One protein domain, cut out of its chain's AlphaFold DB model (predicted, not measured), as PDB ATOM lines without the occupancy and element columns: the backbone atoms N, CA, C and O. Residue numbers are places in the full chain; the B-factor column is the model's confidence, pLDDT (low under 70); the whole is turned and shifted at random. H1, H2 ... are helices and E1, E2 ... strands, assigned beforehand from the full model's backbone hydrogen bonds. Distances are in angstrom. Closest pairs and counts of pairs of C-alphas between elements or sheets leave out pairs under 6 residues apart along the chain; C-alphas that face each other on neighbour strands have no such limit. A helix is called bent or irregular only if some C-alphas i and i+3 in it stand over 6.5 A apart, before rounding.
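This is residues 264 to 458 of the 584 residues of an uncharacterized protein of Deltaproteobacteria bacterium CG11_big_fil_rev_8_21_14_0_20_49_13 (UniProt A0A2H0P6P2). A compact helical body is built around the bent helix H3 and helix H6, which pack together; the long helix H2 runs along one side, and H1 folds back on one of its ends. H4 packs on H6, H7 folds back along H6, the small strand hairpin E1-E2 lies at the edge beyond H7, and H8, H9 and H10 follow one another along another side. The 195 printed residues hold ten named helices and two strands, H1 to H7, E1, E2, then H8 to H10; the class is mostly helix, and the sheet, E1 - E2, is antiparallel. H1, H2 and H3b form a bundle, up and down, each running against the one before. The radius of gyration of the C-alphas is 16.0 A, compact, and the spans are 47 by 33 by 31 A.

E1 is residues 406 to 409 and E2 414 to 417. H2, residues 283 to 311, is 41.8 A long from C-alpha 283 at (213.295, 214.690, 185.754) to C-alpha 311 at (174.459, 215.429, 201.121). H1, residues 267 to 280, measures 19.9 A. H3, residues 318 to 341, was assigned as one helix by its hydrogen bonds but is bent, C-alphas 328 and 331 being 7.5 A apart; its arms are H3a, 318 to 328, and H3b, 331 to 341. H6, residues 374 to 392, measures 27.1 A. The others are H4, 350 to 358; H5, 369 to 372; H7, 396 to 403; H8, 435 to 443; H9, 445 to 448; and H10, 450 to 456, ending at C-alpha 456 (196.720, 197.499, 182.358).

In the hairpin E1 and E2, N 409 and O 414 are within hydrogen-bond range at 2.7 A. H7 touches H6, closest C-alphas Gly 387 and Ala 399 at 4.8 A, a shallow tilt of 11 degrees, opposite ways. H6 touches H3b with residues 382 to 390 alone, closest C-alphas Leu 337 and His 386 at 6.2 A. H4 touches H6, closest C-alphas Tyr 358 and Pro 375 at 4.6 A. H1 touches H3b, closest C-alphas Pro 267 and Pro 331 at 4.8 A. H2 touches H3a with residues 297 to 308 alone, closest C-alphas Ala 300 and Cys 328 at 5.9 A. H10 touches H1, closest C-alphas Val 268 and Trp 451 at 5.6 A, and touches H9 only at the corner. H8 and H6, like H5 and H3a, are close but not clearly touching, with closest C-alphas at 7.0 and 7.6 A. Every O i to N i+4 pair is within hydrogen-bond range in H1, H3a, H3b, H6, H8 and H10, against 23 of 25 in H2, 4 of 5 in H4 and 3 of 4 in H7; H5 and H9 are too short for such a pair.

The C-alphas farthest apart, Gln 280 and Gly 314, are 47.6 A apart. The printed part has no cut, and the long link is E2 to H8, residues 418 to 434. Mean pLDDT of the printed part is 88.5; residues 312 to 316 and 409 to 414 are under 70.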
ATOM      1  N   VAL A 264     194.916 218.108 183.761       75.25
ATOM      2  CA  VAL A 264     195.136 217.458 185.063       75.25
ATOM      3  C   VAL A 264     193.895 216.708 185.575       75.25
ATOM      4  O   VAL A 264     193.971 216.065 186.623       75.25
ATOM      5  N   GLY A 265     192.766 216.793 184.865       77.69
ATOM      6  CA  GLY A 265     191.553 216.023 185.115       77.69
ATOM      7  C   GLY A 265     191.471 214.679 184.382       77.69
ATOM      8  O   GLY A 265     190.666 213.851 184.807       77.69
ATOM      9  N   ASP A 266     192.278 214.428 183.338       90.69
ATOM     10  CA  ASP A 266     192.269 213.161 182.585       90.69
ATOM     11  C   ASP A 266     193.428 212.236 183.020       90.69
ATOM     12  O   ASP A 266     194.589 212.460 182.654       90.69
ATOM     13  N   PRO A 267     193.149 211.140 183.756       94.44
ATOM     14  CA  PRO A 267     194.175 210.193 184.191       94.44
ATOM     15  C   PRO A 267     194.957 209.560 183.032       94.44
ATOM     16  O   PRO A 267     196.131 209.232 183.197       94.44
ATOM     17  N   VAL A 268     194.344 209.388 181.856       93.50
ATOM     18  CA  VAL A 268     194.999 208.774 180.691       93.50
ATOM     19  C   VAL A 268     196.023 209.729 180.088       93.50
ATOM     20  O   VAL A 268     197.134 209.313 179.759       93.50
ATOM     21  N   GLU A 269     195.676 211.008 179.950       92.75
ATOM     22  CA  GLU A 269     196.596 212.026 179.437       92.75
ATOM     23  C   GLU A 269     197.783 212.229 180.386       92.75
ATOM     24  O   GLU A 269     198.938 212.284 179.948       92.75
ATOM     25  N   ILE A 270     197.515 212.245 181.695       94.94
ATOM     26  CA  ILE A 270     198.546 212.306 182.735       94.94
ATOM     27  C   ILE A 270     199.478 211.105 182.641       94.94
ATOM     28  O   ILE A 270     200.693 211.290 182.602       94.94
ATOM     29  N   TYR A 271     198.930 209.890 182.576       95.25
ATOM     30  CA  TYR A 271     199.716 208.668 182.455       95.25
ATOM     31  C   TYR A 271     200.595 208.680 181.197       95.25
ATOM     32  O   TYR A 271     201.801 208.467 181.288       95.25
ATOM     33  N   ASN A 272     200.032 209.020 180.033       93.81
ATOM     34  CA  ASN A 272     200.782 209.083 178.776       93.81
ATOM     35  C   ASN A 272     201.914 210.117 178.828       93.81
ATOM     36  O   ASN A 272     203.034 209.841 178.391       93.81
ATOM     37  N   THR A 273     201.643 211.292 179.400       94.00
ATOM     38  CA  THR A 273     202.657 212.337 179.602       94.00
ATOM     39  C   THR A 273     203.747 211.852 180.553       94.00
ATOM     40  O   THR A 273     204.933 212.004 180.271       94.00
ATOM     41  N   ALA A 274     203.360 211.230 181.666       94.25
ATOM     42  CA  ALA A 274     204.274 210.683 182.655       94.25
ATOM     43  C   ALA A 274     205.199 209.627 182.022       94.25
ATOM     44  O   ALA A 274     206.418 209.737 182.141       94.25
ATOM     45  N   VAL A 275     204.647 208.682 181.252       93.31
ATOM     46  CA  VAL A 275     205.407 207.675 180.488       93.31
ATOM     47  C   VAL A 275     206.340 208.324 179.461       93.31
ATOM     48  O   VAL A 275     207.478 207.887 179.283       93.31
ATOM     49  N   GLN A 276     205.912 209.387 178.777       92.69
ATOM     50  CA  GLN A 276     206.781 210.109 177.845       92.69
ATOM     51  C   GLN A 276     207.973 210.757 178.564       92.69
ATOM     52  O   GLN A 276     209.107 210.649 178.090       92.69
ATOM     53  N   LEU A 277     207.736 211.390 179.714       92.62
ATOM     54  CA  LEU A 277     208.777 212.023 180.523       92.62
ATOM     55  C   LEU A 277     209.779 210.993 181.057       92.62
ATOM     56  O   LEU A 277     210.987 211.230 180.984       92.62
ATOM     57  N   THR A 278     209.313 209.828 181.522       92.19
ATOM     58  CA  THR A 278     210.212 208.762 181.992       92.19
ATOM     59  C   THR A 278     211.061 208.184 180.858       92.19
ATOM     60  O   THR A 278     212.259 207.956 181.043       92.19
ATOM     61  N   ARG A 279     210.496 208.027 179.650       90.69
ATOM     62  CA  ARG A 279     211.240 207.608 178.444       90.69
ATOM     63  C   ARG A 279     212.316 208.613 178.036       90.69
ATOM     64  O   ARG A 279     213.379 208.208 177.575       90.69
ATOM     65  N   GLN A 280     212.051 209.908 178.206       91.25
ATOM     66  CA  GLN A 280     213.001 210.987 177.915       91.25
ATOM     67  C   GLN A 280     213.996 211.247 179.056       91.25
ATOM     68  O   GLN A 280     214.941 212.013 178.872       91.25
ATOM     69  N   ILE A 281     213.811 210.606 180.215       89.38
ATOM     70  CA  ILE A 281     214.570 210.860 181.446       89.38
ATOM     71  C   ILE A 281     214.460 212.347 181.865       89.38
ATOM     72  O   ILE A 281     215.381 212.941 182.428       89.38
ATOM     73  N   ASP A 282     213.312 212.978 181.595       89.06
ATOM     74  CA  ASP A 282     213.068 214.375 181.956       89.06
ATOM     75  C   ASP A 282     212.580 214.484 183.406       89.06
ATOM     76  O   ASP A 282     211.387 214.559 183.715       89.06
ATOM     77  N   MET A 283     213.545 214.515 184.323       88.62
ATOM     78  CA  MET A 283     213.295 214.690 185.754       88.62
ATOM     79  C   MET A 283     212.651 216.038 186.094       88.62
ATOM     80  O   MET A 283     211.944 216.148 187.099       88.62
ATOM     81  N   ALA A 284     212.915 217.082 185.304       86.06
ATOM     82  CA  ALA A 284     212.360 218.405 185.554       86.06
ATOM     83  C   ALA A 284     210.875 218.430 185.180       86.06
ATOM     84  O   ALA A 284     210.049 218.823 186.009       86.06
ATOM     85  N   GLY A 285     210.535 217.937 183.987       89.19
ATOM     86  CA  GLY A 285     209.158 217.771 183.536       89.19
ATOM     87  C   GLY A 285     208.362 216.833 184.444       89.19
ATOM     88  O   GLY A 285     207.246 217.171 184.836       89.19
ATOM     89  N   TRP A 286     208.958 215.724 184.900       90.75
ATOM     90  CA  TRP A 286     208.324 214.824 185.872       90.75
ATOM     91  C   TRP A 286     207.939 215.541 187.168       90.75
ATOM     92  O   TRP A 286     206.783 215.506 187.587       90.75
ATOM     93  N   ARG A 287     208.883 216.258 187.793       89.50
ATOM     94  CA  ARG A 287     208.607 217.011 189.030       89.50
ATOM     95  C   ARG A 287     207.540 218.084 188.821       89.50
ATOM     96  O   ARG A 287     206.738 218.325 189.722       89.50
ATOM     97  N   GLN A 288     207.519 218.727 187.653       90.00
ATOM     98  CA  GLN A 288     206.483 219.700 187.309       90.00
ATOM     99  C   GLN A 288     205.106 219.045 187.165       90.00
ATOM    100  O   GLN A 288     204.143 219.577 187.719       90.00
ATOM    101  N   LEU A 289     205.013 217.895 186.491       91.25
ATOM    102  CA  LEU A 289     203.774 217.126 186.357       91.25
ATOM    103  C   LEU A 289     203.242 216.695 187.732       91.25
ATOM    104  O   LEU A 289     202.103 217.004 188.072       91.25
ATOM    105  N   VAL A 290     204.097 216.090 188.565       91.75
ATOM    106  CA  VAL A 290     203.751 215.676 189.936       91.75
ATOM    107  C   VAL A 290     203.240 216.859 190.759       91.75
ATOM    108  O   VAL A 290     202.176 216.778 191.373       91.75
ATOM    109  N   LYS A 291     203.950 217.995 190.741       89.62
ATOM    110  CA  LYS A 291     203.538 219.203 191.473       89.62
ATOM    111  C   LYS A 291     202.185 219.738 190.993       89.62
ATOM    112  O   LYS A 291     201.394 220.198 191.814       89.62
ATOM    113  N   ARG A 292     201.923 219.688 189.684       90.12
ATOM    114  CA  ARG A 292     200.661 220.147 189.085       90.12
ATOM    115  C   ARG A 292     199.472 219.256 189.417       90.12
ATOM    116  O   ARG A 292     198.364 219.771 189.453       90.12
ATOM    117  N   VAL A 293     199.693 217.972 189.692       91.81
ATOM    118  CA  VAL A 293     198.626 217.022 190.030       91.81
ATOM    119  C   VAL A 293     198.323 216.984 191.531       91.81
ATOM    120  O   VAL A 293     197.156 217.038 191.915       91.81
ATOM    121  N   ARG A 294     199.345 216.955 192.400       92.12
ATOM    122  CA  ARG A 294     199.162 216.759 193.857       92.12
ATOM    123  C   ARG A 294     198.241 217.798 194.508       92.12
ATOM    124  O   ARG A 294     197.339 217.440 195.260       92.12
ATOM    125  N   GLY A 295     198.451 219.084 194.208       89.75
ATOM    126  CA  GLY A 295     197.677 220.184 194.801       89.75
ATOM    127  C   GLY A 295     196.180 220.129 194.461       89.75
ATOM    128  O   GLY A 295     195.357 220.092 195.378       89.75
ATOM    129  N   PRO A 296     195.806 220.092 193.167       92.88
ATOM    130  CA  PRO A 296     194.412 219.948 192.751       92.88
ATOM    131  C   PRO A 296     193.722 218.703 193.307       92.88
ATOM    132  O   PRO A 296     192.586 218.814 193.757       92.88
ATOM    133  N   VAL A 297     194.399 217.549 193.348       94.75
ATOM    134  CA  VAL A 297     193.815 216.313 193.895       94.75
ATOM    135  C   VAL A 297     193.535 216.428 195.392       94.75
ATOM    136  O   VAL A 297     192.445 216.066 195.834       94.75
ATOM    137  N   ASN A 298     194.466 216.980 196.179       94.38
ATOM    138  CA  ASN A 298     194.235 217.214 197.607       94.38
ATOM    139  C   ASN A 298     193.012 218.127 197.824       94.38
ATOM    140  O   ASN A 298     192.100 217.773 198.571       94.38
ATOM    141  N   ASN A 299     192.938 219.244 197.091       94.12
ATOM    142  CA  ASN A 299     191.797 220.159 197.153       94.12
ATOM    143  C   ASN A 299     190.481 219.482 196.737       94.12
ATOM    144  O   ASN A 299     189.465 219.674 197.405       94.12
ATOM    145  N   ALA A 300     190.496 218.672 195.675       94.94
ATOM    146  CA  ALA A 300     189.327 217.935 195.204       94.94
ATOM    147  C   ALA A 300     188.823 216.943 196.259       94.94
ATOM    148  O   ALA A 300     187.625 216.894 196.518       94.94
ATOM    149  N   LEU A 301     189.718 216.216 196.936       96.12
ATOM    150  CA  LEU A 301     189.356 215.295 198.019       96.12
ATOM    151  C   LEU A 301     188.773 216.028 199.239       96.12
ATOM    152  O   LEU A 301     187.799 215.559 199.833       96.12
ATOM    153  N   LEU A 302     189.315 217.196 199.605       95.50
ATOM    154  CA  LEU A 302     188.764 218.017 200.690       95.50
ATOM    155  C   LEU A 302     187.370 218.564 200.343       95.50
ATOM    156  O   LEU A 302     186.462 218.501 201.173       95.50
ATOM    157  N   GLN A 303     187.175 219.050 199.114       94.19
ATOM    158  CA  GLN A 303     185.869 219.516 198.631       94.19
ATOM    159  C   GLN A 303     184.853 218.375 198.535       94.19
ATOM    160  O   GLN A 303     183.722 218.522 198.999       94.19
ATOM    161  N   TRP A 304     185.271 217.230 197.992       94.25
ATOM    162  CA  TRP A 304     184.482 216.002 197.936       94.25
ATOM    163  C   TRP A 304     183.958 215.633 199.321       94.25
ATOM    164  O   TRP A 304     182.767 215.393 199.499       94.25
ATOM    165  N   ARG A 305     184.824 215.666 200.334       91.12
ATOM    166  CA  ARG A 305     184.447 215.314 201.700       91.12
ATOM    167  C   ARG A 305     183.379 216.253 202.263       91.12
ATOM    168  O   ARG A 305     182.384 215.777 202.804       91.12
ATOM    169  N   VAL A 306     183.566 217.566 202.110       90.25
ATOM    170  CA  VAL A 306     182.575 218.573 202.533       90.25
ATOM    171  C   VAL A 306     181.236 218.336 201.832       90.25
ATOM    172  O   VAL A 306     180.188 218.382 202.474       90.25
ATOM    173  N   HIS A 307     181.264 218.028 200.534       89.44
ATOM    174  CA  HIS A 307     180.062 217.726 199.765       89.44
ATOM    175  C   HIS A 307     179.331 216.481 200.291       89.44
ATOM    176  O   HIS A 307     178.120 216.541 200.511       89.44
ATOM    177  N   ILE A 308     180.050 215.383 200.547       88.38
ATOM    178  CA  ILE A 308     179.482 214.129 201.069       88.38
ATOM    179  C   ILE A 308     178.867 214.316 202.464       88.38
ATOM    180  O   ILE A 308     177.793 213.783 202.743       88.38
ATOM    181  N   GLU A 309     179.511 215.093 203.338       83.81
ATOM    182  CA  GLU A 309     178.971 215.413 204.667       83.81
ATOM    183  C   GLU A 309     177.663 216.224 204.578       83.81
ATOM    184  O   GLU A 309     176.743 216.001 205.366       83.81
ATOM    185  N   GLN A 310     177.545 217.123 203.593       82.38
ATOM    186  CA  GLN A 310     176.345 217.938 203.367       82.38
ATOM    187  C   GLN A 310     175.187 217.160 202.733       82.38
ATOM    188  O   GLN A 310     174.030 217.416 203.057       82.38
ATOM    189  N   THR A 311     175.481 216.214 201.838       75.94
ATOM    190  CA  THR A 311     174.459 215.429 201.121       75.94
ATOM    191  C   THR A 311     173.834 214.322 201.968       75.94
ATOM    192  O   THR A 311     172.866 213.712 201.524       75.94
ATOM    193  N   GLN A 312     174.341 214.074 203.185       64.19
ATOM    194  CA  GLN A 312     173.866 213.016 204.089       64.19
ATOM    195  C   GLN A 312     173.732 211.652 203.389       64.19
ATOM    196  O   GLN A 312     172.777 210.914 203.638       64.19
ATOM    197  N   VAL A 313     174.681 211.321 202.502       59.47
ATOM    198  CA  VAL A 313     174.682 210.054 201.758       59.47
ATOM    199  C   VAL A 313     174.534 208.899 202.750       59.47
ATOM    200  O   VAL A 313     175.350 208.739 203.664       59.47
ATOM    201  N   GLY A 314     173.457 208.124 202.602       56.66
ATOM    202  CA  GLY A 314     173.123 207.035 203.511       56.66
ATOM    203  C   GLY A 314     174.225 205.973 203.558       56.66
ATOM    204  O   GLY A 314     175.022 205.814 202.633       56.66
ATOM    205  N   SER A 315     174.268 205.183 204.635       55.50
ATOM    206  CA  SER A 315     175.282 204.128 204.813       55.50
ATOM    207  C   SER A 315     175.273 203.054 203.712       55.50
ATOM    208  O   SER A 315     176.270 202.350 203.552       55.50
ATOM    209  N   LYS A 316     174.181 202.940 202.942       59.16
ATOM    210  CA  LYS A 316     173.993 201.939 201.882       59.16
ATOM    211  C   LYS A 316     174.731 202.255 200.573       59.16
ATOM    212  O   LYS A 316     175.079 201.311 199.870       59.16
ATOM    213  N   ASP A 317     175.091 203.512 200.314       77.94
ATOM    214  CA  ASP A 317     175.673 203.940 199.026       77.94
ATOM    215  C   ASP A 317     177.203 204.077 199.098       77.94
ATOM    216  O   ASP A 317     177.820 205.013 198.587       77.94
ATOM    217  N   TRP A 318     177.859 203.153 199.807       88.62
ATOM    218  CA  TRP A 318     179.308 203.229 200.006       88.62
ATOM    219  C   TRP A 318     180.103 203.041 198.710       88.62
ATOM    220  O   TRP A 318     181.144 203.679 198.569       88.62
ATOM    221  N   LYS A 319     179.607 202.228 197.765       92.12
ATOM    222  CA  LYS A 319     180.256 201.995 196.463       92.12
ATOM    223  C   LYS A 319     180.358 203.307 195.668       92.12
ATOM    224  O   LYS A 319     181.458 203.704 195.305       92.12
ATOM    225  N   GLU A 320     179.252 204.039 195.521       90.38
ATOM    226  CA  GLU A 320     179.211 205.344 194.830       90.38
ATOM    227  C   GLU A 320     180.086 206.402 195.519       90.38
ATOM    228  O   GLU A 320     180.824 207.159 194.879       90.38
ATOM    229  N   ARG A 321     180.052 206.434 196.857       91.81
ATOM    230  CA  ARG A 321     180.909 207.325 197.641       91.81
ATOM    231  C   ARG A 321     182.389 207.032 197.387       91.81
ATOM    232  O   ARG A 321     183.160 207.956 197.155       91.81
ATOM    233  N   VAL A 322     182.809 205.772 197.435       94.31
ATOM    234  CA  VAL A 322     184.222 205.435 197.224       94.31
ATOM    235  C   VAL A 322     184.623 205.628 195.761       94.31
ATOM    236  O   VAL A 322     185.700 206.165 195.526       94.31
ATOM    237  N   ASP A 323     183.765 205.308 194.789       94.88
ATOM    238  CA  ASP A 323     184.042 205.572 193.369       94.88
ATOM    239  C   ASP A 323     184.262 207.071 193.105       94.88
ATOM    240  O   ASP A 323     185.224 207.447 192.437       94.88
ATOM    241  N   SER A 324     183.439 207.952 193.683       94.50
ATOM    242  CA  SER A 324     183.641 209.405 193.542       94.50
ATOM    243  C   SER A 324     184.934 209.903 194.209       94.50
ATOM    244  O   SER A 324     185.589 210.798 193.672       94.50
ATOM    245  N   ALA A 325     185.362 209.298 195.324       96.12
ATOM    246  CA  ALA A 325     186.670 209.585 195.922       96.12
ATOM    247  C   ALA A 325     187.830 209.090 195.041       96.12
ATOM    248  O   ALA A 325     188.810 209.810 194.843       96.12
ATOM    249  N   LEU A 326     187.715 207.880 194.482       97.00
ATOM    250  CA  LEU A 326     188.692 207.310 193.551       97.00
ATOM    251  C   LEU A 326     188.812 208.161 192.288       97.00
ATOM    252  O   LEU A 326     189.925 208.401 191.834       97.00
ATOM    253  N   GLN A 327     187.701 208.691 191.776       95.75
ATOM    254  CA  GLN A 327     187.702 209.615 190.644       95.75
ATOM    255  C   GLN A 327     188.500 210.891 190.949       95.75
ATOM    256  O   GLN A 327     189.273 211.337 190.103       95.75
ATOM    257  N   CYS A 328     188.373 211.452 192.157       95.94
ATOM    258  CA  CYS A 328     189.181 212.604 192.578       95.94
ATOM    259  C   CYS A 328     190.678 212.261 192.652       95.94
ATOM    260  O   CYS A 328     191.521 213.092 192.326       95.94
ATOM    261  N   ALA A 329     191.009 211.040 193.081       97.38
ATOM    262  CA  ALA A 329     192.379 210.566 193.263       97.38
ATOM    263  C   ALA A 329     193.020 209.951 191.999       97.38
ATOM    264  O   ALA A 329     194.237 209.751 191.977       97.38
ATOM    265  N   ALA A 330     192.242 209.683 190.943       97.06
ATOM    266  CA  ALA A 330     192.676 209.054 189.688       97.06
ATOM    267  C   ALA A 330     193.968 209.653 189.090       97.06
ATOM    268  O   ALA A 330     194.851 208.877 188.712       97.06
ATOM    269  N   PRO A 331     194.171 210.985 189.084       96.19
ATOM    270  CA  PRO A 331     195.425 211.587 188.632       96.19
ATOM    271  C   PRO A 331     196.682 211.132 189.401       96.19
ATOM    272  O   PRO A 331     197.735 210.944 188.792       96.19
ATOM    273  N   ILE A 332     196.598 210.927 190.724       95.81
ATOM    274  CA  ILE A 332     197.733 210.429 191.524       95.81
ATOM    275  C   ILE A 332     198.015 208.964 191.189       95.81
ATOM    276  O   ILE A 332     199.178 208.603 191.003       95.81
ATOM    277  N   PHE A 333     196.975 208.132 191.052       96.69
ATOM    278  CA  PHE A 333     197.144 206.737 190.636       96.69
ATOM    279  C   PHE A 333     197.809 206.637 189.257       96.69
ATOM    280  O   PHE A 333     198.732 205.847 189.083       96.69
ATOM    281  N   ALA A 334     197.404 207.470 188.296       96.06
ATOM    282  CA  ALA A 334     198.003 207.510 186.963       96.06
ATOM    283  C   ALA A 334     199.513 207.811 186.998       96.06
ATOM    284  O   ALA A 334     200.298 207.100 186.371       96.06
ATOM    285  N   ILE A 335     199.939 208.821 187.768       94.50
ATOM    286  CA  ILE A 335     201.368 209.134 187.948       94.50
ATOM    287  C   ILE A 335     202.104 207.967 188.604       94.50
ATOM    288  O   ILE A 335     203.178 207.580 188.141       94.50
ATOM    289  N   ALA A 336     201.536 207.408 189.674       94.19
ATOM    290  CA  ALA A 336     202.139 206.301 190.403       94.19
ATOM    291  C   ALA A 336     202.395 205.100 189.483       94.19
ATOM    292  O   ALA A 336     203.515 204.588 189.441       94.19
ATOM    293  N   LEU A 337     201.391 204.710 188.691       95.50
ATOM    294  CA  LEU A 337     201.468 203.592 187.749       95.50
ATOM    295  C   LEU A 337     202.473 203.853 186.617       95.50
ATOM    296  O   LEU A 337     203.278 202.975 186.314       95.50
ATOM    297  N   ALA A 338     202.513 205.066 186.056       94.50
ATOM    298  CA  ALA A 338     203.519 205.436 185.055       94.50
ATOM    299  C   ALA A 338     204.955 205.375 185.610       94.50
ATOM    300  O   ALA A 338     205.890 204.965 184.918       94.50
ATOM    301  N   GLY A 339     205.135 205.766 186.875       92.50
ATOM    302  CA  GLY A 339     206.414 205.662 187.573       92.50
ATOM    303  C   GLY A 339     206.884 204.212 187.702       92.50
ATOM    304  O   GLY A 339     208.055 203.927 187.463       92.50
ATOM    305  N   ILE A 340     205.975 203.284 188.014       91.25
ATOM    306  CA  ILE A 340     206.267 201.842 188.115       91.25
ATOM    307  C   ILE A 340     206.634 201.254 186.757       91.25
ATOM    308  O   ILE A 340     207.667 200.596 186.638       91.25
ATOM    309  N   GLU A 341     205.808 201.503 185.736       90.62
ATOM    310  CA  GLU A 341     206.011 200.964 184.386       90.62
ATOM    311  C   GLU A 341     207.367 201.379 183.809       90.62
ATOM    312  O   GLU A 341     207.995 200.628 183.067       90.62
ATOM    313  N   SER A 342     207.865 202.556 184.197       89.44
ATOM    314  CA  SER A 342     209.181 203.019 183.764       89.44
ATOM    315  C   SER A 342     210.336 202.097 184.182       89.44
ATOM    316  O   SER A 342     211.405 202.163 183.571       89.44
ATOM    317  N   GLY A 343     210.157 201.282 185.232       84.75
ATOM    318  CA  GLY A 343     211.200 200.433 185.814       84.75
ATOM    319  C   GLY A 343     212.367 201.212 186.432       84.75
ATOM    320  O   GLY A 343     213.418 200.636 186.706       84.75
ATOM    321  N   ARG A 344     212.210 202.528 186.621       83.75
ATOM    322  CA  ARG A 344     213.278 203.455 187.008       83.75
ATOM    323  C   ARG A 344     213.041 204.021 188.411       83.75
ATOM    324  O   ARG A 344     212.047 204.726 188.608       83.75
ATOM    325  N   PRO A 345     213.956 203.779 189.371       81.12
ATOM    326  CA  PRO A 345     213.825 204.269 190.743       81.12
ATOM    327  C   PRO A 345     213.649 205.788 190.865       81.12
ATOM    328  O   PRO A 345     213.035 206.269 191.814       81.12
ATOM    329  N   GLU A 346     214.167 206.559 189.905       82.44
ATOM    330  CA  GLU A 346     214.101 208.022 189.896       82.44
ATOM    331  C   GLU A 346     212.671 208.553 189.724       82.44
ATOM    332  O   GLU A 346     212.365 209.657 190.177       82.44
ATOM    333  N   PHE A 347     211.795 207.769 189.090       84.44
ATOM    334  CA  PHE A 347     210.406 208.128 188.799       84.44
ATOM    335  C   PHE A 347     209.401 207.383 189.688       84.44
ATOM    336  O   PHE A 347     208.197 207.600 189.585       84.44
ATOM    337  N   SER A 348     209.873 206.524 190.592       75.25
ATOM    338  CA  SER A 348     209.032 205.683 191.441       75.25
ATOM    339  C   SER A 348     208.990 206.180 192.892       75.25
ATOM    340  O   SER A 348     209.193 205.395 193.821       75.25
ATOM    341  N   ASP A 349     208.732 207.472 193.124       77.31
ATOM    342  CA  ASP A 349     208.472 207.986 194.482       77.31
ATOM    343  C   ASP A 349     207.071 207.572 194.962       77.31
ATOM    344  O   ASP A 349     206.127 208.358 195.034       77.31
ATOM    345  N   GLN A 350     206.930 206.280 195.245       83.25
ATOM    346  CA  GLN A 350     205.650 205.650 195.555       83.25
ATOM    347  C   GLN A 350     205.202 205.938 196.985       83.25
ATOM    348  O   GLN A 350     204.011 205.939 197.283       83.25
ATOM    349  N   ARG A 351     206.155 206.224 197.879       84.81
ATOM    350  CA  ARG A 351     205.862 206.532 199.276       84.81
ATOM    351  C   ARG A 351     205.205 207.897 199.415       84.81
ATOM    352  O   ARG A 351     204.202 207.990 200.111       84.81
ATOM    353  N   ALA A 352     205.747 208.937 198.775       86.56
ATOM    354  CA  ALA A 352     205.168 210.274 198.877       86.56
ATOM    355  C   ALA A 352     203.758 210.331 198.269       86.56
ATOM    356  O   ALA A 352     202.860 210.924 198.859       86.56
ATOM    357  N   LEU A 353     203.555 209.672 197.125       90.75
ATOM    358  CA  LEU A 353     202.255 209.607 196.453       90.75
ATOM    359  C   LEU A 353     201.225 208.786 197.245       90.75
ATOM    360  O   LEU A 353     200.065 209.183 197.333       90.75
ATOM    361  N   PHE A 354     201.640 207.678 197.865       92.06
ATOM    362  CA  PHE A 354     200.789 206.947 198.805       92.06
ATOM    363  C   PHE A 354     200.401 207.822 200.008       92.06
ATOM    364  O   PHE A 354     199.235 207.854 200.406       92.06
ATOM    365  N   ASP A 355     201.363 208.554 200.577       88.50
ATOM    366  CA  ASP A 355     201.143 209.414 201.744       88.50
ATOM    367  C   ASP A 355     200.147 210.545 201.448       88.50
ATOM    368  O   ASP A 355     199.291 210.837 202.280       88.50
ATOM    369  N   ASP A 356     200.158 211.100 200.231       90.00
ATOM    370  CA  ASP A 356     199.175 212.103 199.795       90.00
ATOM    371  C   ASP A 356     197.726 211.602 199.827       90.00
ATOM    372  O   ASP A 356     196.807 212.404 200.001       90.00
ATOM    373  N   LEU A 357     197.513 210.294 199.643       93.69
ATOM    374  CA  LEU A 357     196.191 209.664 199.639       93.69
ATOM    375  C   LEU A 357     195.793 209.115 201.009       93.69
ATOM    376  O   LEU A 357     194.612 209.119 201.352       93.69
ATOM    377  N   TYR A 358     196.762 208.632 201.787       92.12
ATOM    378  CA  TYR A 358     196.516 208.020 203.092       92.12
ATOM    379  C   TYR A 358     196.530 209.045 204.239       92.12
ATOM    380  O   TYR A 358     195.681 208.998 205.132       92.12
ATOM    381  N   ASN A 359     197.450 210.010 204.199       89.12
ATOM    382  CA  ASN A 359     197.605 211.101 205.164       89.12
ATOM    383  C   ASN A 359     197.260 212.457 204.528       89.12
ATOM    384  O   ASN A 359     198.005 213.427 204.654       89.12
ATOM    385  N   ILE A 360     196.093 212.530 203.877       91.00
ATOM    386  CA  ILE A 360     195.597 213.742 203.208       91.00
ATOM    387  C   ILE A 360     195.715 214.956 204.150       91.00
ATOM    388  O   ILE A 360     195.088 215.014 205.214       91.00
ATOM    389  N   SER A 361     196.519 215.944 203.749       85.94
ATOM    390  CA  SER A 361     196.685 217.188 204.508       85.94
ATOM    391  C   SER A 361     195.349 217.921 204.639       85.94
ATOM    392  O   SER A 361     194.596 218.012 203.672       85.94
ATOM    393  N   GLY A 362     195.029 218.408 205.841       86.19
ATOM    394  CA  GLY A 362     193.746 219.061 206.130       86.19
ATOM    395  C   GLY A 362     192.555 218.109 206.299       86.19
ATOM    396  O   GLY A 362     191.433 218.572 206.504       86.19
ATOM    397  N   TRP A 363     192.761 216.787 206.255       89.88
ATOM    398  CA  TRP A 363     191.674 215.827 206.436       89.88
ATOM    399  C   TRP A 363     191.136 215.836 207.865       89.88
ATOM    400  O   TRP A 363     191.803 215.414 208.813       89.88
ATOM    401  N   ASN A 364     189.889 216.269 208.022       84.94
ATOM    402  CA  ASN A 364     189.178 216.188 209.292       84.94
ATOM    403  C   ASN A 364     189.006 214.702 209.720       84.94
ATOM    404  O   ASN A 364     188.774 213.805 208.914       84.94
ATOM    405  N   ARG A 365     189.166 214.367 210.998       82.81
ATOM    406  CA  ARG A 365     189.032 212.971 211.476       82.81
ATOM    407  C   ARG A 365     187.767 212.733 212.298       82.81
ATOM    408  O   ARG A 365     187.577 211.642 212.813       82.81
ATOM    409  N   ALA A 366     186.884 213.725 212.365       79.00
ATOM    410  CA  ALA A 366     185.563 213.627 212.967       79.00
ATOM    411  C   ALA A 366     184.475 213.363 211.912       79.00
ATOM    412  O   ALA A 366     184.660 213.648 210.726       79.00
ATOM    413  N   GLY A 367     183.333 212.830 212.357       82.31
ATOM    414  CA  GLY A 367     182.185 212.509 211.506       82.31
ATOM    415  C   GLY A 367     181.914 211.009 211.364       82.31
ATOM    416  O   GLY A 367     182.186 210.214 212.264       82.31
ATOM    417  N   LEU A 368     181.321 210.624 210.235       82.44
ATOM    418  CA  LEU A 368     180.941 209.242 209.956       82.44
ATOM    419  C   LEU A 368     182.179 208.395 209.629       82.44
ATOM    420  O   LEU A 368     182.961 208.751 208.748       82.44
ATOM    421  N   MET A 369     182.331 207.238 210.281       84.12
ATOM    422  CA  MET A 369     183.493 206.352 210.096       84.12
ATOM    423  C   MET A 369     183.736 205.960 208.636       84.12
ATOM    424  O   MET A 369     184.880 205.895 208.192       84.12
ATOM    425  N   SER A 370     182.676 205.755 207.858       83.50
ATOM    426  CA  SER A 370     182.767 205.396 206.440       83.50
ATOM    427  C   SER A 370     183.243 206.532 205.520       83.50
ATOM    428  O   SER A 370     183.581 206.274 204.366       83.50
ATOM    429  N   VAL A 371     183.291 207.771 206.028       88.19
ATOM    430  CA  VAL A 371     183.879 208.951 205.370       88.19
ATOM    431  C   VAL A 371     185.268 209.229 205.946       88.19
ATOM    432  O   VAL A 371     186.223 209.437 205.203       88.19
ATOM    433  N   ILE A 372     185.425 209.162 207.275       89.38
ATOM    434  CA  ILE A 372     186.724 209.356 207.939       89.38
ATOM    435  C   ILE A 372     187.764 208.368 207.401       89.38
ATOM    436  O   ILE A 372     188.921 208.748 207.222       89.38
ATOM    437  N   LYS A 373     187.361 207.117 207.140       90.94
ATOM    438  CA  LYS A 373     188.237 206.036 206.668       90.94
ATOM    439  C   LYS A 373     188.401 205.960 205.148       90.94
ATOM    440  O   LYS A 373     189.061 205.037 204.672       90.94
ATOM    441  N   THR A 374     187.876 206.916 204.378       94.12
ATOM    442  CA  THR A 374     188.117 206.988 202.925       94.12
ATOM    443  C   THR A 374     189.608 206.970 202.552       94.12
ATOM    444  O   THR A 374     189.945 206.225 201.635       94.12
ATOM    445  N   PRO A 375     190.533 207.642 203.272       94.88
ATOM    446  CA  PRO A 375     191.971 207.526 203.003       94.88
ATOM    447  C   PRO A 375     192.507 206.088 203.087       94.88
ATOM    448  O   PRO A 375     193.390 205.709 202.327       94.88
ATOM    449  N   SER A 376     191.945 205.244 203.963       93.56
ATOM    450  CA  SER A 376     192.310 203.822 204.022       93.56
ATOM    451  C   SER A 376     191.818 203.055 202.793       93.56
ATOM    452  O   SER A 376     192.539 202.199 202.297       93.56
ATOM    453  N   ALA A 377     190.638 203.389 202.255       95.75
ATOM    454  CA  ALA A 377     190.182 202.822 200.985       95.75
ATOM    455  C   ALA A 377     191.069 203.279 199.815       95.75
ATOM    456  O   ALA A 377     191.497 202.447 199.026       95.75
ATOM    457  N   LEU A 378     191.421 204.567 199.733       97.44
ATOM    458  CA  LEU A 378     192.352 205.059 198.708       97.44
ATOM    459  C   LEU A 378     193.718 204.369 198.808       97.44
ATOM    460  O   LEU A 378     194.277 203.972 197.790       97.44
ATOM    461  N   GLY A 379     194.217 204.165 200.031       95.81
ATOM    462  CA  GLY A 379     195.443 203.417 200.288       95.81
ATOM    463  C   GLY A 379     195.359 201.959 199.827       95.81
ATOM    464  O   GLY A 379     196.266 201.516 199.127       95.81
ATOM    465  N   TYR A 380     194.272 201.246 200.155       96.69
ATOM    466  CA  TYR A 380     193.991 199.875 199.691       96.69
ATOM    467  C   TYR A 380     194.039 199.773 198.161       96.69
ATOM    468  O   TYR A 380     194.736 198.930 197.598       96.69
ATOM    469  N   PHE A 381     193.370 200.699 197.471       97.75
ATOM    470  CA  PHE A 381     193.430 200.777 196.014       97.75
ATOM    471  C   PHE A 381     194.847 201.070 195.520       97.75
ATOM    472  O   PHE A 381     195.311 200.427 194.587       97.75
ATOM    473  N   TYR A 382     195.570 201.986 196.165       97.00
ATOM    474  CA  TYR A 382     196.907 202.383 195.730       97.00
ATOM    475  C   TYR A 382     197.879 201.217 195.713       97.00
ATOM    476  O   TYR A 382     198.472 200.931 194.673       97.00
ATOM    477  N   HIS A 383     198.033 200.524 196.845       94.94
ATOM    478  CA  HIS A 383     198.999 199.433 196.906       94.94
ATOM    479  C   HIS A 383     198.543 198.232 196.070       94.94
ATOM    480  O   HIS A 383     199.386 197.562 195.481       94.94
ATOM    481  N   SER A 384     197.230 198.000 195.949       97.12
ATOM    482  CA  SER A 384     196.692 196.925 195.114       97.12
ATOM    483  C   SER A 384     196.958 197.160 193.629       97.12
ATOM    484  O   SER A 384     197.459 196.267 192.951       97.12
ATOM    485  N   LEU A 385     196.692 198.368 193.125       97.31
ATOM    486  CA  LEU A 385     196.958 198.742 191.734       97.31
ATOM    487  C   LEU A 385     198.457 198.747 191.429       97.31
ATOM    488  O   LEU A 385     198.892 198.210 190.412       97.31
ATOM    489  N   HIS A 386     199.252 199.321 192.331       94.94
ATOM    490  CA  HIS A 386     200.704 199.325 192.220       94.94
ATOM    491  C   HIS A 386     201.260 197.899 192.170       94.94
ATOM    492  O   HIS A 386     202.052 197.558 191.294       94.94
ATOM    493  N   GLY A 387     200.863 197.066 193.129       94.62
ATOM    494  CA  GLY A 387     201.293 195.682 193.235       94.62
ATOM    495  C   GLY A 387     200.888 194.856 192.021       94.62
ATOM    496  O   GLY A 387     201.713 194.115 191.489       94.62
ATOM    497  N   ALA A 388     199.661 195.047 191.531       96.50
ATOM    498  CA  ALA A 388     199.170 194.396 190.325       96.50
ATOM    499  C   ALA A 388     200.008 194.743 189.094       96.50
ATOM    500  O   ALA A 388     200.414 193.843 188.361       96.50
ATOM    501  N   LEU A 389     200.307 196.029 188.878       95.50
ATOM    502  CA  LEU A 389     201.129 196.436 187.741       95.50
ATOM    503  C   LEU A 389     202.555 195.892 187.869       95.50
ATOM    504  O   LEU A 389     203.078 195.343 186.904       95.50
ATOM    505  N   CYS A 390     203.155 195.971 189.062       92.69
ATOM    506  CA  CYS A 390     204.455 195.362 189.338       92.69
ATOM    507  C   CYS A 390     204.480 193.863 189.016       92.69
ATOM    508  O   CYS A 390     205.433 193.399 188.395       92.69
ATOM    509  N   ALA A 391     203.447 193.115 189.416       91.81
ATOM    510  CA  ALA A 391     203.350 191.685 189.145       91.81
ATOM    511  C   ALA A 391     203.269 191.394 187.637       91.81
ATOM    512  O   ALA A 391     203.926 190.473 187.164       91.81
ATOM    513  N   LEU A 392     202.529 192.211 186.877       92.12
ATOM    514  CA  LEU A 392     202.405 192.067 185.422       92.12
ATOM    515  C   LEU A 392     203.706 192.361 184.670       92.12
ATOM    516  O   LEU A 392     204.015 191.674 183.700       92.12
ATOM    517  N   ILE A 393     204.463 193.375 185.098       90.00
ATOM    518  CA  ILE A 393     205.731 193.751 184.450       90.00
ATOM    519  C   ILE A 393     206.940 192.978 184.998       90.00
ATOM    520  O   ILE A 393     208.069 193.233 184.584       90.00
ATOM    521  N   GLY A 394     206.727 192.067 185.952       86.75
ATOM    522  CA  GLY A 394     207.782 191.271 186.578       86.75
ATOM    523  C   GLY A 394     208.670 192.033 187.575       86.75
ATOM    524  O   GLY A 394     209.763 191.575 187.902       86.75
ATOM    525  N   ASN A 395     208.240 193.197 188.074       86.19
ATOM    526  CA  ASN A 395     208.993 194.021 189.027       86.19
ATOM    527  C   ASN A 395     208.557 193.764 190.483       86.19
ATOM    528  O   ASN A 395     207.995 194.627 191.163       86.19
ATOM    529  N   TYR A 396     208.801 192.549 190.966       82.50
ATOM    530  CA  TYR A 396     208.328 192.097 192.279       82.50
ATOM    531  C   TYR A 396     209.017 192.805 193.453       82.50
ATOM    532  O   TYR A 396     208.370 193.075 194.461       82.50
ATOM    533  N   ASP A 397     210.291 193.187 193.321       82.38
ATOM    534  CA  ASP A 397     211.000 193.962 194.351       82.38
ATOM    535  C   ASP A 397     210.295 195.301 194.632       82.38
ATOM    536  O   ASP A 397     210.071 195.656 195.791       82.38
ATOM    537  N   ALA A 398     209.842 196.008 193.590       84.38
ATOM    538  CA  ALA A 398     209.054 197.225 193.759       84.38
ATOM    539  C   ALA A 398     207.692 196.959 194.425       84.38
ATOM    540  O   ALA A 398     207.260 197.760 195.256       84.38
ATOM    541  N   ALA A 399     207.024 195.839 194.107       84.38
ATOM    542  CA  ALA A 399     205.781 195.444 194.784       84.38
ATOM    543  C   ALA A 399     206.002 195.225 196.290       84.38
ATOM    544  O   ALA A 399     205.221 195.709 197.110       84.38
ATOM    545  N   LEU A 400     207.087 194.531 196.650       82.81
ATOM    546  CA  LEU A 400     207.412 194.204 198.036       82.81
ATOM    547  C   LEU A 400     207.920 195.417 198.831       82.81
ATOM    548  O   LEU A 400     207.654 195.534 200.022       82.81
ATOM    549  N   LYS A 401     208.629 196.355 198.192       84.56
ATOM    550  CA  LYS A 401     209.080 197.599 198.842       84.56
ATOM    551  C   LYS A 401     207.921 198.472 199.308       84.56
ATOM    552  O   LYS A 401     208.017 199.077 200.372       84.56
ATOM    553  N   LEU A 402     206.842 198.548 198.527       83.38
ATOM    554  CA  LEU A 402     205.677 199.345 198.905       83.38
ATOM    555  C   LEU A 402     204.990 198.768 200.150       83.38
ATOM    556  O   LEU A 402     204.613 199.515 201.044       83.38
ATOM    557  N   VAL A 403     204.847 197.446 200.233       84.25
ATOM    558  CA  VAL A 403     204.073 196.806 201.313       84.25
ATOM    559  C   VAL A 403     204.798 196.774 202.657       84.25
ATOM    560  O   VAL A 403     204.158 196.594 203.694       84.25
ATOM    561  N   ASP A 404     206.112 196.992 202.643       84.06
ATOM    562  CA  ASP A 404     206.935 197.179 203.841       84.06
ATOM    563  C   ASP A 404     206.891 198.613 204.376       84.06
ATOM    564  O   ASP A 404     207.415 198.884 205.460       84.06
ATOM    565  N   ILE A 405     206.284 199.554 203.642       83.06
ATOM    566  CA  ILE A 405     206.135 200.925 204.126       83.06
ATOM    567  C   ILE A 405     205.359 200.891 205.437       83.06
ATOM    568  O   ILE A 405     204.241 200.387 205.522       83.06
ATOM    569  N   VAL A 406     205.967 201.465 206.468       82.69
ATOM    570  CA  VAL A 406     205.364 201.568 207.789       82.69
ATOM    571  C   VAL A 406     204.413 202.759 207.813       82.69
ATOM    572  O   VAL A 406     204.815 203.900 207.579       82.69
ATOM    573  N   VAL A 407     203.150 202.481 208.119       80.50
ATOM    574  CA  VAL A 407     202.058 203.453 208.174       80.50
ATOM    575  C   VAL A 407     201.457 203.505 209.576       80.50
ATOM    576  O   VAL A 407     201.538 202.552 210.351       80.50
ATOM    577  N   LYS A 408     200.840 204.638 209.915       72.62
ATOM    578  CA  LYS A 408     200.185 204.834 211.212       72.62
ATOM    579  C   LYS A 408     198.834 204.112 211.252       72.62
ATOM    580  O   LYS A 408     197.928 204.471 210.514       72.62
ATOM    581  N   VAL A 409     198.667 203.171 212.173       67.81
ATOM    582  CA  VAL A 409     197.433 202.419 212.426       67.81
ATOM    583  C   VAL A 409     196.590 203.123 213.494       67.81
ATOM    584  O   VAL A 409     196.984 203.253 214.656       67.81
ATOM    585  N   GLY A 410     195.383 203.543 213.111       56.69
ATOM    586  CA  GLY A 410     194.386 204.087 214.040       56.69
ATOM    587  C   GLY A 410     194.772 205.416 214.714       56.69
ATOM    588  O   GLY A 410     195.707 206.113 214.317       56.69
ATOM    589  N   GLU A 411     194.003 205.804 215.734       46.38
ATOM    590  CA  GLU A 411     194.217 207.058 216.478       46.38
ATOM    591  C   GLU A 411     195.239 206.917 217.614       46.38
ATOM    592  O   GLU A 411     195.863 207.902 218.001       46.38
ATOM    593  N   ALA A 412     195.465 205.690 218.096       40.94
ATOM    594  CA  ALA A 412     196.350 205.378 219.218       40.94
ATOM    595  C   ALA A 412     197.857 205.450 218.888       40.94
ATOM    596  O   ALA A 412     198.680 205.324 219.788       40.94
ATOM    597  N   GLY A 413     198.234 205.684 217.624       53.00
ATOM    598  CA  GLY A 413     199.634 205.912 217.244       53.00
ATOM    599  C   GLY A 413     200.484 204.655 217.074       53.00
ATOM    600  O   GLY A 413     201.706 204.752 217.126       53.00
ATOM    601  N   HIS A 414     199.863 203.498 216.848       65.75
ATOM    602  CA  HIS A 414     200.587 202.297 216.440       65.75
ATOM    603  C   HIS A 414     201.087 202.441 215.002       65.75
ATOM    604  O   HIS A 414     200.478 203.142 214.197       65.75
ATOM    605  N   TYR A 415     202.190 201.780 214.681       76.94
ATOM    606  CA  TYR A 415     202.770 201.764 213.346       76.94
ATOM    607  C   TYR A 415     202.906 200.314 212.900       76.94
ATOM    608  O   TYR A 415     203.374 199.479 213.672       76.94
ATOM    609  N   ALA A 416     202.483 200.021 211.678       79.00
ATOM    610  CA  ALA A 416     202.589 198.693 211.089       79.00
ATOM    611  C   ALA A 416     202.929 198.819 209.601       79.00
ATOM    612  O   ALA A 416     202.562 199.825 208.984       79.00
ATOM    613  N   PRO A 417     203.629 197.836 209.014       88.19
ATOM    614  CA  PRO A 417     203.781 197.783 207.568       88.19
ATOM    615  C   PRO A 417     202.406 197.637 206.897       88.19
ATOM    616  O   PRO A 417     201.477 197.091 207.500       88.19
ATOM    617  N   ILE A 418     202.269 198.116 205.656       90.19
ATOM    618  CA  ILE A 418     200.996 198.099 204.911       90.19
ATOM    619  C   ILE A 418     200.355 196.707 204.929       90.19
ATOM    620  O   ILE A 418     199.172 196.610 205.242       90.19
ATOM    621  N   HIS A 419     201.127 195.644 204.673       88.06
ATOM    622  CA  HIS A 419     200.620 194.263 204.624       88.06
ATOM    623  C   HIS A 419     200.018 193.751 205.946       88.06
ATOM    624  O   HIS A 419     199.241 192.810 205.918       88.06
ATOM    625  N   ARG A 420     200.317 194.388 207.089       88.69
ATOM    626  CA  ARG A 420     199.726 194.073 208.408       88.69
ATOM    627  C   ARG A 420     198.635 195.051 208.834       88.69
ATOM    628  O   ARG A 420     198.079 194.957 209.926       88.69
ATOM    629  N   HIS A 421     198.335 196.047 208.006       89.50
ATOM    630  CA  HIS A 421     197.276 197.002 208.278       89.50
ATOM    631  C   HIS A 421     195.978 196.512 207.622       89.50
ATOM    632  O   HIS A 421     195.715 196.818 206.462       89.50
ATOM    633  N   HIS A 422     195.088 195.863 208.378       88.75
ATOM    634  CA  HIS A 422     193.837 195.280 207.846       88.75
ATOM    635  C   HIS A 422     192.975 196.257 207.032       88.75
ATOM    636  O   HIS A 422     192.458 195.907 205.976       88.75
ATOM    637  N   GLY A 423     192.884 197.524 207.453       88.25
ATOM    638  CA  GLY A 423     192.165 198.555 206.688       88.25
ATOM    639  C   GLY A 423     192.762 198.886 205.317       88.25
ATOM    640  O   GLY A 423     192.045 199.376 204.451       88.25
ATOM    641  N   LEU A 424     194.051 198.607 205.122       92.88
ATOM    642  CA  LEU A 424     194.721 198.684 203.834       92.88
ATOM    643  C   LEU A 424     194.659 197.357 203.091       92.88
ATOM    644  O   LEU A 424     195.005 197.376 201.938       92.88
ATOM    645  N   MET A 425     194.191 196.257 203.684       93.31
ATOM    646  CA  MET A 425     193.970 194.969 203.005       93.31
ATOM    647  C   MET A 425     192.488 194.725 202.667       93.31
ATOM    648  O   MET A 425     192.107 193.634 202.267       93.31
ATOM    649  N   GLY A 426     191.629 195.738 202.823       90.44
ATOM    650  CA  GLY A 426     190.207 195.676 202.462       90.44
ATOM    651  C   GLY A 426     189.232 195.695 203.646       90.44
ATOM    652  O   GLY A 426     188.050 195.967 203.441       90.44
ATOM    653  N   TRP A 427     189.694 195.526 204.892       91.25
ATOM    654  CA  TRP A 427     188.862 195.669 206.105       91.25
ATOM    655  C   TRP A 427     188.801 197.117 206.599       91.25
ATOM    656  O   TRP A 427     189.248 197.458 207.696       91.25
ATOM    657  N   THR A 428     188.293 198.009 205.754       89.19
ATOM    658  CA  THR A 428     188.054 199.407 206.124       89.19
ATOM    659  C   THR A 428     186.563 199.704 206.176       89.19
ATOM    660  O   THR A 428     185.803 199.309 205.289       89.19
ATOM    661  N   SER A 429     186.148 200.512 207.153       88.06
ATOM    662  CA  SER A 429     184.747 200.918 207.301       88.06
ATOM    663  C   SER A 429     184.261 201.802 206.153       88.06
ATOM    664  O   SER A 429     183.060 201.997 205.974       88.06
ATOM    665  N   ALA A 430     185.179 202.342 205.342       90.81
ATOM    666  CA  ALA A 430     184.831 202.993 204.081       90.81
ATOM    667  C   ALA A 430     184.258 202.007 203.046       90.81
ATOM    668  O   ALA A 430     183.384 202.396 202.273       90.81
ATOM    669  N   LEU A 431     184.699 200.745 203.090       91.75
ATOM    670  CA  LEU A 431     184.273 199.624 202.242       91.75
ATOM    671  C   LEU A 431     183.332 198.665 202.994       91.75
ATOM    672  O   LEU A 431     183.252 197.480 202.678       91.75
ATOM    673  N   ASN A 432     182.617 199.172 204.008       89.31
ATOM    674  CA  ASN A 432     181.635 198.417 204.794       89.31
ATOM    675  C   ASN A 432     182.219 197.230 205.598       89.31
ATOM    676  O   ASN A 432     181.482 196.308 205.937       89.31
ATOM    677  N   ASP A 433     183.528 197.238 205.887       85.56
ATOM    678  CA  ASP A 433     184.233 196.239 206.715       85.56
ATOM    679  C   ASP A 433     184.120 194.776 206.226       85.56
ATOM    680  O   ASP A 433     184.459 193.840 206.948       85.56
ATOM    681  N   LYS A 434     183.668 194.558 204.982       88.62
ATOM    682  CA  LYS A 434     183.521 193.231 204.369       88.62
ATOM    683  C   LYS A 434     184.539 193.040 203.259       88.62
ATOM    684  O   LYS A 434     184.375 193.574 202.164       88.62
ATOM    685  N   VAL A 435     185.545 192.213 203.521       90.19
ATOM    686  CA  VAL A 435     186.674 192.018 202.605       90.19
ATOM    687  C   VAL A 435     186.283 191.393 201.262       90.19
ATOM    688  O   VAL A 435     186.778 191.829 200.229       90.19
ATOM    689  N   SER A 436     185.306 190.481 201.236       90.00
ATOM    690  CA  SER A 436     184.767 189.926 199.985       90.00
ATOM    691  C   SER A 436     184.106 190.998 199.110       90.00
ATOM    692  O   SER A 436     184.324 191.036 197.901       90.00
ATOM    693  N   GLY A 437     183.366 191.927 199.722       92.12
ATOM    694  CA  GLY A 437     182.780 193.076 199.026       92.12
ATOM    695  C   GLY A 437     183.820 194.118 198.602       92.12
ATOM    696  O   GLY A 437     183.684 194.722 197.539       92.12
ATOM    697  N   ALA A 438     184.870 194.321 199.403       95.06
ATOM    698  CA  ALA A 438     185.998 195.185 199.059       95.06
ATOM    699  C   ALA A 438     186.798 194.635 197.867       95.06
ATOM    700  O   ALA A 438     187.207 195.407 196.998       95.06
ATOM    701  N   TRP A 439     186.995 193.314 197.806       96.25
ATOM    702  CA  TRP A 439     187.623 192.638 196.675       96.25
ATOM    703  C   TRP A 439     186.784 192.759 195.408       96.25
ATOM    704  O   TRP A 439     187.289 193.274 194.418       96.25
ATOM    705  N   GLU A 440     185.500 192.378 195.450       95.25
ATOM    706  CA  GLU A 440     184.573 192.504 194.310       95.25
ATOM    707  C   GLU A 440     184.582 193.936 193.747       95.25
ATOM    708  O   GLU A 440     184.635 194.167 192.537       95.25
ATOM    709  N   PHE A 441     184.570 194.925 194.643       96.25
ATOM    710  CA  PHE A 441     184.607 196.329 194.268       96.25
ATOM    711  C   PHE A 441     185.937 196.728 193.608       96.25
ATOM    712  O   PHE A 441     185.911 197.408 192.579       96.25
ATOM    713  N   LEU A 442     187.079 196.283 194.148       97.88
ATOM    714  CA  LEU A 442     188.415 196.508 193.583       97.88
ATOM    715  C   LEU A 442     188.591 195.809 192.227       97.88
ATOM    716  O   LEU A 442     188.982 196.463 191.257       97.88
ATOM    717  N   SER A 443     188.284 194.515 192.127       96.88
ATOM    718  CA  SER A 443     188.492 193.726 190.910       96.88
ATOM    719  C   SER A 443     187.570 194.155 189.767       96.88
ATOM    720  O   SER A 443     187.987 194.161 188.611       96.88
ATOM    721  N   GLY A 444     186.366 194.643 190.081       95.88
ATOM    722  CA  GLY A 444     185.454 195.264 189.116       95.88
ATOM    723  C   GLY A 444     185.777 196.713 188.739       95.88
ATOM    724  O   GLY A 444     184.989 197.345 188.038       95.88
ATOM    725  N   SER A 445     186.871 197.303 189.236       96.50
ATOM    726  CA  SER A 445     187.144 198.737 189.025       96.50
ATOM    727  C   SER A 445     187.500 199.078 187.586       96.50
ATOM    728  O   SER A 445     187.145 200.159 187.130       96.50
ATOM    729  N   ALA A 446     188.146 198.168 186.854       94.81
ATOM    730  CA  ALA A 446     188.459 198.381 185.441       94.81
ATOM    731  C   ALA A 446     187.193 198.617 184.597       94.81
ATOM    732  O   ALA A 446     187.196 199.471 183.716       94.81
ATOM    733  N   ASP A 447     186.088 197.961 184.958       92.12
ATOM    734  CA  ASP A 447     184.807 198.088 184.262       92.12
ATOM    735  C   ASP A 447     184.136 199.458 184.528       92.12
ATOM    736  O   ASP A 447     183.308 199.920 183.743       92.12
ATOM    737  N   ARG A 448     184.496 200.130 185.636       93.69
ATOM    738  CA  ARG A 448     183.963 201.450 186.042       93.69
ATOM    739  C   ARG A 448     184.887 202.610 185.679       93.69
ATOM    740  O   ARG A 448     184.420 203.724 185.454       93.69
ATOM    741  N   PHE A 449     186.190 202.353 185.607       95.56
ATOM    742  CA  PHE A 449     187.230 203.337 185.341       95.56
ATOM    743  C   PHE A 449     188.009 202.953 184.073       95.56
ATOM    744  O   PHE A 449     189.050 202.301 184.169       95.56
ATOM    745  N   PRO A 450     187.580 203.411 182.878       93.44
ATOM    746  CA  PRO A 450     188.195 203.021 181.602       93.44
ATOM    747  C   PRO A 450     189.696 203.329 181.483       93.44
ATOM    748  O   PRO A 450     190.399 202.752 180.655       93.44
ATOM    749  N   TRP A 451     190.211 204.260 182.293       95.50
ATOM    750  CA  TRP A 451     191.638 204.566 182.339       95.50
ATOM    751  C   TRP A 451     192.470 203.399 182.900       95.50
ATOM    752  O   TRP A 451     193.603 203.215 182.463       95.50
ATOM    753  N   LEU A 452     191.906 202.567 183.786       96.69
ATOM    754  CA  LEU A 452     192.565 201.357 184.283       96.69
ATOM    755  C   LEU A 452     192.739 200.327 183.166       96.69
ATOM    756  O   LEU A 452     193.834 199.799 183.002       96.69
ATOM    757  N   GLU A 453     191.712 200.078 182.350       93.56
ATOM    758  CA  GLU A 453     191.839 199.146 181.221       93.56
ATOM    759  C   GLU A 453     192.933 199.576 180.245       93.56
ATOM    760  O   GLU A 453     193.709 198.739 179.785       93.56
ATOM    761  N   LYS A 454     193.028 200.880 179.963       92.50
ATOM    762  CA  LYS A 454     194.064 201.425 179.078       92.50
ATOM    763  C   LYS A 454     195.475 201.212 179.628       92.50
ATOM    764  O   LYS A 454     196.354 200.851 178.856       92.50
ATOM    765  N   ILE A 455     195.682 201.421 180.930       94.56
ATOM    766  CA  ILE A 455     196.994 201.252 181.580       94.56
ATOM    767  C   ILE A 455     197.377 199.772 181.681       94.56
ATOM    768  O   ILE A 455     198.495 199.391 181.356       94.56
ATOM    769  N   PHE A 456     196.447 198.918 182.112       95.25
ATOM    770  CA  PHE A 456     196.720 197.499 182.358       95.25
ATOM    771  C   PHE A 456     196.651 196.632 181.092       95.25
ATOM    772  O   PHE A 456     196.991 195.451 181.137       95.25
ATOM    773  N   GLY A 457     196.215 197.188 179.957       91.94
ATOM    774  CA  GLY A 457     196.071 196.455 178.698       91.94
ATOM    775  C   GLY A 457     194.821 195.570 178.624       91.94
ATOM    776  O   GLY A 457     194.790 194.639 177.820       91.94
ATOM    777  N   GLY A 458     193.802 195.860 179.441       94.19
ATOM    778  CA  GLY A 458     192.497 195.189 179.460       94.19
ATOM    779  C   GLY A 458     192.061 194.680 180.842       94.19
ATOM    780  O   GLY A 458     192.884 194.453 181.731       94.19
TER     781      GLY A 458